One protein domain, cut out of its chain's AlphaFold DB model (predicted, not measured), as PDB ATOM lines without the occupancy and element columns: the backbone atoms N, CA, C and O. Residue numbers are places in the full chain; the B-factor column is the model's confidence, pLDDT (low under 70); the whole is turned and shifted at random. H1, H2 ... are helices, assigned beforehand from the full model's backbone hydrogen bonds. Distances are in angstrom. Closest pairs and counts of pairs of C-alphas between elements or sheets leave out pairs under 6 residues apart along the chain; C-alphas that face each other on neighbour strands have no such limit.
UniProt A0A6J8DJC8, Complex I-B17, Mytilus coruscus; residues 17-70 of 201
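What this domain is: This is residues 17 to 70 of the 201 residues of the protein "Complex I-B17" of Mytilus coruscus (UniProt A0A6J8DJC8). Two longer helices, H1 and H3, stand like two separate posts pointing roughly the same way, with the short helix H2 near the foot of H3. A long loop, residues 31 to 44, crosses from H1 to H2, and the chain then folds back into H3; residues 17 to 22 of H1 stick out free. The printed part has 54 residues with three named helices in the order H1, H2, H3, no named strand, and the class all helix. It is loose, with a radius of gyration of the C-alphas of 13.7 A and spans of 36 by 30 by 17 A.

How they stand to each other: Start at H1, residues 17 to 30, which touches no helix. Go along a long link of 14 residues and you reach H2, residues 45 to 49, apart from H1. A short link of 6 residues leads on to H3, residues 56 to 68, which is apart from both H2 and H1. In H1, H2 and H3 every O i to N i+4 pair is within hydrogen-bond range.

Where its parts are: Find C-alpha 17 at (43.421, 8.445, 42.060); from there H1 runs 19.8 A to C-alpha 30 at (40.143, 26.769, 48.866). H2 measures 6.8 A from C-alpha 45 to C-alpha 49. Look for C-alpha 56 at (25.355, 25.147, 30.223), where H3 begins; it runs 18.7 A to C-alpha 68 at (29.633, 36.554, 44.413).

The domain as a whole: The two C-alphas farthest apart, those of Trp 17 and Arg 46, are 37.0 A from each other. The printed part has no cut. The mean pLDDT of the printed part is 73.5; look for values under 70 at residues 30 to 43, residue 50 and residue 52.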
ATOM      1  N   TRP A  17      43.542   8.263  40.606       77.31
ATOM      2  CA  TRP A  17      43.421   8.445  42.060       77.31
ATOM      3  C   TRP A  17      44.358   9.525  42.629       77.31
ATOM      4  O   TRP A  17      44.081  10.098  43.684       77.31
ATOM      5  N   ASP A  18      45.477   9.816  41.959       81.31
ATOM      6  CA  ASP A  18      46.387  10.894  42.369       81.31
ATOM      7  C   ASP A  18      45.777  12.263  42.024       81.31
ATOM      8  O   ASP A  18      45.900  13.222  42.795       81.31
ATOM      9  N   LEU A  19      45.028  12.331  40.917       75.38
ATOM     10  CA  LEU A  19      44.230  13.494  40.536       75.38
ATOM     11  C   LEU A  19      43.106  13.763  41.548       75.38
ATOM     12  O   LEU A  19      42.931  14.909  41.973       75.38
ATOM     13  N   GLU A  20      42.388  12.719  41.970       76.94
ATOM     14  CA  GLU A  20      41.332  12.812  42.988       76.94
ATOM     15  C   GLU A  20      41.872  13.354  44.314       76.94
ATOM     16  O   GLU A  20      41.349  14.343  44.832       76.94
ATOM     17  N   LYS A  21      42.983  12.799  44.819       83.75
ATOM     18  CA  LYS A  21      43.630  13.291  46.048       83.75
ATOM     19  C   LYS A  21      44.033  14.760  45.949       83.75
ATOM     20  O   LYS A  21      43.877  15.507  46.916       83.75
ATOM     21  N   ARG A  22      44.550  15.200  44.797       81.81
ATOM     22  CA  ARG A  22      44.926  16.606  44.573       81.81
ATOM     23  C   ARG A  22      43.708  17.531  44.534       81.81
ATOM     24  O   ARG A  22      43.777  18.658  45.020       81.81
ATOM     25  N   MET A  23      42.596  17.073  43.967       75.25
ATOM     26  CA  MET A  23      41.342  17.827  43.990       75.25
ATOM     27  C   MET A  23      40.776  17.932  45.403       75.25
ATOM     28  O   MET A  23      40.418  19.028  45.828       75.25
ATOM     29  N   GLU A  24      40.782  16.848  46.178       78.56
ATOM     30  CA  GLU A  24      40.360  16.876  47.582       78.56
ATOM     31  C   GLU A  24      41.186  17.848  48.434       78.56
ATOM     32  O   GLU A  24      40.620  18.613  49.221       78.56
ATOM     33  N   THR A  25      42.516  17.860  48.281       79.88
ATOM     34  CA  THR A  25      43.375  18.811  49.004       79.88
ATOM     35  C   THR A  25      43.108  20.246  48.565       79.88
ATOM     36  O   THR A  25      42.958  21.122  49.419       79.88
ATOM     37  N   HIS A  26      42.959  20.489  47.261       73.75
ATOM     38  CA  HIS A  26      42.597  21.801  46.732       73.75
ATOM     39  C   HIS A  26      41.266  22.308  47.316       73.75
ATOM     40  O   HIS A  26      41.222  23.426  47.825       73.75
ATOM     41  N   PHE A  27      40.203  21.494  47.330       75.38
ATOM     42  CA  PHE A  27      38.909  21.871  47.921       75.38
ATOM     43  C   PHE A  27      38.995  22.142  49.423       75.38
ATOM     44  O   PHE A  27      38.398  23.101  49.920       75.38
ATOM     45  N   ARG A  28      39.780  21.339  50.149       75.31
ATOM     46  CA  ARG A  28      40.017  21.532  51.585       75.31
ATOM     47  C   ARG A  28      40.670  22.887  51.879       75.31
ATOM     48  O   ARG A  28      40.300  23.531  52.858       75.31
ATOM     49  N   HIS A  29      41.608  23.330  51.039       75.56
ATOM     50  CA  HIS A  29      42.312  24.605  51.209       75.56
ATOM     51  C   HIS A  29      41.533  25.813  50.671       75.56
ATOM     52  O   HIS A  29      41.496  26.850  51.332       75.56
ATOM     53  N   ALA A  30      40.886  25.687  49.511       65.75
ATOM     54  CA  ALA A  30      40.143  26.769  48.866       65.75
ATOM     55  C   ALA A  30      38.802  27.085  49.554       65.75
ATOM     56  O   ALA A  30      38.217  28.133  49.289       65.75
ATOM     57  N   LYS A  31      38.297  26.192  50.424       69.94
ATOM     58  CA  LYS A  31      36.978  26.267  51.092       69.94
ATOM     59  C   LYS A  31      35.775  26.373  50.138       69.94
ATOM     60  O   LYS A  31      34.643  26.477  50.603       69.94
ATOM     61  N   SER A  32      35.988  26.315  48.825       67.56
ATOM     62  CA  SER A  32      34.952  26.232  47.801       67.56
ATOM     63  C   SER A  32      34.769  24.779  47.359       67.56
ATOM     64  O   SER A  32      35.712  23.992  47.322       67.56
ATOM     65  N   ARG A  33      33.534  24.412  47.004       60.50
ATOM     66  CA  ARG A  33      33.200  23.070  46.492       60.50
ATOM     67  C   ARG A  33      33.566  22.878  45.013       60.50
ATOM     68  O   ARG A  33      33.511  21.763  44.511       60.50
ATOM     69  N   TYR A  34      33.901  23.965  44.320       65.31
ATOM     70  CA  TYR A  34      34.126  24.007  42.875       65.31
ATOM     71  C   TYR A  34      35.593  24.313  42.560       65.31
ATOM     72  O   TYR A  34      36.210  25.088  43.302       65.31
ATOM     73  N   PRO A  35      36.184  23.665  41.531       65.38
ATOM     74  CA  PRO A  35      37.599  23.830  41.221       65.38
ATOM     75  C   PRO A  35      37.860  25.273  40.794       65.38
ATOM     76  O   PRO A  35      36.943  25.963  40.345       65.38
ATOM     77  N   ALA A  36      39.101  25.740  40.954       63.59
ATOM     78  CA  ALA A  36      39.464  27.084  40.528       63.59
ATOM     79  C   ALA A  36      39.157  27.231  39.030       63.59
ATOM     80  O   ALA A  36      39.724  26.525  38.197       63.59
ATOM     81  N   MET A  37      38.219  28.117  38.703       63.69
ATOM     82  CA  MET A  37      37.867  28.416  37.324       63.69
ATOM     83  C   MET A  37      38.727  29.584  36.840       63.69
ATOM     84  O   MET A  37      38.962  30.541  37.577       63.69
ATOM     85  N   ASN A  38      39.167  29.528  35.584       63.34
ATOM     86  CA  ASN A  38      39.698  30.710  34.919       63.34
ATOM     87  C   ASN A  38      38.581  31.769  34.829       63.34
ATOM     88  O   ASN A  38      37.506  31.482  34.309       63.34
ATOM     89  N   ILE A  39      38.829  32.977  35.341       62.91
ATOM     90  CA  ILE A  39      37.849  34.077  35.418       62.91
ATOM     91  C   ILE A  39      37.296  34.417  34.023       62.91
ATOM     92  O   ILE A  39      36.132  34.814  33.898       62.91
ATOM     93  N   GLU A  40      38.109  34.197  32.986       64.31
ATOM     94  CA  GLU A  40      37.738  34.303  31.577       64.31
ATOM     95  C   GLU A  40      38.365  33.148  30.777       64.31
ATOM     96  O   GLU A  40      39.461  33.283  30.236       64.31
ATOM     97  N   PRO A  41      37.689  31.989  30.663       62.50
ATOM     98  CA  PRO A  41      38.187  30.893  29.835       62.50
ATOM     99  C   PRO A  41      38.143  31.233  28.335       62.50
ATOM    100  O   PRO A  41      38.820  30.587  27.544       62.50
ATOM    101  N   MET A  42      37.363  32.253  27.956       65.62
ATOM    102  CA  MET A  42      37.255  32.802  26.604       65.62
ATOM    103  C   MET A  42      37.300  34.331  26.687       65.62
ATOM    104  O   MET A  42      36.386  34.956  27.251       65.62
ATOM    105  N   ALA A  43      38.376  34.909  26.153       67.12
ATOM    106  CA  ALA A  43      38.655  36.344  26.192       67.12
ATOM    107  C   ALA A  43      37.729  37.141  25.258       67.12
ATOM    108  O   ALA A  43      37.415  38.298  25.530       67.12
ATOM    109  N   TYR A  44      37.244  36.523  24.176       72.69
ATOM    110  CA  TYR A  44      36.438  37.205  23.166       72.69
ATOM    111  C   TYR A  44      34.949  36.852  23.267       72.69
ATOM    112  O   TYR A  44      34.559  35.699  23.445       72.69
ATOM    113  N   GLU A  45      34.075  37.845  23.084       70.00
ATOM    114  CA  GLU A  45      32.614  37.664  23.146       70.00
ATOM    115  C   GLU A  45      32.081  36.715  22.064       70.00
ATOM    116  O   GLU A  45      31.138  35.961  22.302       70.00
ATOM    117  N   ARG A  46      32.716  36.708  20.884       72.19
ATOM    118  CA  ARG A  46      32.358  35.808  19.780       72.19
ATOM    119  C   ARG A  46      32.578  34.348  20.148       72.19
ATOM    120  O   ARG A  46      31.702  33.533  19.892       72.19
ATOM    121  N   GLU A  47      33.684  34.020  20.808       70.88
ATOM    122  CA  GLU A  47      33.988  32.648  21.240       70.88
ATOM    123  C   GLU A  47      32.927  32.103  22.206       70.88
ATOM    124  O   GLU A  47      32.615  30.917  22.182       70.88
ATOM    125  N   ARG A  48      32.274  32.985  22.978       70.81
ATOM    126  CA  ARG A  48      31.153  32.614  23.856       70.81
ATOM    127  C   ARG A  48      29.886  32.227  23.078       70.81
ATOM    128  O   ARG A  48      29.104  31.423  23.584       70.81
ATOM    129  N   LEU A  49      29.681  32.806  21.888       70.12
ATOM    130  CA  LEU A  49      28.461  32.701  21.072       70.12
ATOM    131  C   LEU A  49      28.589  31.752  19.863       70.12
ATOM    132  O   LEU A  49      27.580  31.209  19.419       70.12
ATOM    133  N   THR A  50      29.790  31.555  19.313       67.38
ATOM    134  CA  THR A  50      30.029  30.731  18.109       67.38
ATOM    135  C   THR A  50      30.592  29.338  18.423       67.38
ATOM    136  O   THR A  50      31.393  29.165  19.336       67.38
ATOM    137  N   GLY A  51      30.213  28.333  17.621       71.12
ATOM    138  CA  GLY A  51      30.777  26.978  17.686       71.12
ATOM    139  C   GLY A  51      30.312  26.168  18.902       71.12
ATOM    140  O   GLY A  51      29.117  26.086  19.172       71.12
ATOM    141  N   LYS A  52      31.254  25.545  19.629       66.31
ATOM    142  CA  LYS A  52      30.968  24.761  20.850       66.31
ATOM    143  C   LYS A  52      30.583  25.641  22.055       66.31
ATOM    144  O   LYS A  52      29.971  25.124  22.984       66.31
ATOM    145  N   GLY A  53      30.885  26.946  21.988       73.06
ATOM    146  CA  GLY A  53      30.437  27.996  22.907       73.06
ATOM    147  C   GLY A  53      30.690  27.732  24.394       73.06
ATOM    148  O   GLY A  53      31.394  26.808  24.792       73.06
ATOM    149  N   MET A  54      30.078  28.562  25.239       71.94
ATOM    150  CA  MET A  54      30.030  28.318  26.684       71.94
ATOM    151  C   MET A  54      29.042  27.183  26.966       71.94
ATOM    152  O   MET A  54      27.885  27.282  26.538       71.94
ATOM    153  N   THR A  55      29.448  26.131  27.684       81.44
ATOM    154  CA  THR A  55      28.523  25.048  28.058       81.44
ATOM    155  C   THR A  55      27.461  25.549  29.046       81.44
ATOM    156  O   THR A  55      27.570  26.638  29.619       81.44
ATOM    157  N   ALA A  56      26.381  24.785  29.241       80.31
ATOM    158  CA  ALA A  56      25.355  25.147  30.223       80.31
ATOM    159  C   ALA A  56      25.922  25.216  31.656       80.31
ATOM    160  O   ALA A  56      25.515  26.080  32.435       80.31
ATOM    161  N   GLU A  57      26.893  24.355  31.968       77.12
ATOM    162  CA  GLU A  57      27.586  24.300  33.259       77.12
ATOM    163  C   GLU A  57      28.463  25.539  33.472       77.12
ATOM    164  O   GLU A  57      28.347  26.218  34.494       77.12
ATOM    165  N   ASP A  58      29.246  25.915  32.457       75.44
ATOM    166  CA  ASP A  58      30.078  27.120  32.493       75.44
ATOM    167  C   ASP A  58      29.229  28.380  32.722       75.44
ATOM    168  O   ASP A  58      29.582  29.249  33.525       75.44
ATOM    169  N   ARG A  59      28.066  28.485  32.060       78.38
ATOM    170  CA  ARG A  59      27.148  29.628  32.230       78.38
ATOM    171  C   ARG A  59      26.597  29.728  33.650       78.38
ATOM    172  O   ARG A  59      26.478  30.836  34.175       78.38
ATOM    173  N   ALA A  60      26.258  28.599  34.272       80.81
ATOM    174  CA  ALA A  60      25.770  28.569  35.650       80.81
ATOM    175  C   ALA A  60      26.852  29.039  36.637       80.81
ATOM    176  O   ALA A  60      26.576  29.870  37.504       80.81
ATOM    177  N   LEU A  61      28.092  28.588  36.443       76.25
ATOM    178  CA  LEU A  61      29.243  28.995  37.253       76.25
ATOM    179  C   LEU A  61      29.572  30.480  37.071       76.25
ATOM    180  O   LEU A  61      29.783  31.193  38.050       76.25
ATOM    181  N   ARG A  62      29.515  30.998  35.838       77.56
ATOM    182  CA  ARG A  62      29.695  32.435  35.582       77.56
ATOM    183  C   ARG A  62      28.609  33.279  36.240       77.56
ATOM    184  O   ARG A  62      28.907  34.346  36.772       77.56
ATOM    185  N   LYS A  63      27.358  32.812  36.218       82.94
ATOM    186  CA  LYS A  63      26.247  33.475  36.912       82.94
ATOM    187  C   LYS A  63      26.499  33.531  38.419       82.94
ATOM    188  O   LYS A  63      26.291  34.585  39.007       82.94
ATOM    189  N   GLN A  64      26.962  32.437  39.021       82.56
ATOM    190  CA  GLN A  64      27.319  32.394  40.439       82.56
ATOM    191  C   GLN A  64      28.472  33.353  40.758       82.56
ATOM    192  O   GLN A  64      28.320  34.199  41.628       82.56
ATOM    193  N   TRP A  65      29.555  33.321  39.980       78.00
ATOM    194  CA  TRP A  65      30.684  34.237  40.153       78.00
ATOM    195  C   TRP A  65      30.257  35.710  40.123       78.00
ATOM    196  O   TRP A  65      30.655  36.491  40.979       78.00
ATOM    197  N   LEU A  66      29.408  36.101  39.166       81.31
ATOM    198  CA  LEU A  66      28.880  37.468  39.083       81.31
ATOM    199  C   LEU A  66      28.005  37.849  40.285       81.31
ATOM    200  O   LEU A  66      27.942  39.025  40.640       81.31
ATOM    201  N   LEU A  67      27.316  36.882  40.893       83.62
ATOM    202  CA  LEU A  67      26.574  37.098  42.133       83.62
ATOM    203  C   LEU A  67      27.520  37.244  43.326       83.62
ATOM    204  O   LEU A  67      27.274  38.108  44.157       83.62
ATOM    205  N   ASP A  68      28.614  36.485  43.360       80.81
ATOM    206  CA  ASP A  68      29.633  36.554  44.413       80.81
ATOM    207  C   ASP A  68      30.433  37.870  44.366       80.81
ATOM    208  O   ASP A  68      30.941  38.326  45.385       80.81
ATOM    209  N   GLN A  69      30.501  38.536  43.204       79.12
ATOM    210  CA  GLN A  69      31.053  39.895  43.084       79.12
ATOM    211  C   GLN A  69      30.126  40.983  43.653       79.12
ATOM    212  O   GLN A  69      30.523  42.149  43.736       79.12
ATOM    213  N   ARG A  70      28.879  40.655  44.018       80.12
ATOM    214  CA  ARG A  70      27.998  41.616  44.683       80.12
ATOM    215  C   ARG A  70      28.436  41.752  46.125       80.12
ATOM    216  O   ARG A  70      28.296  40.834  46.924       80.12
TER     217      ARG A  70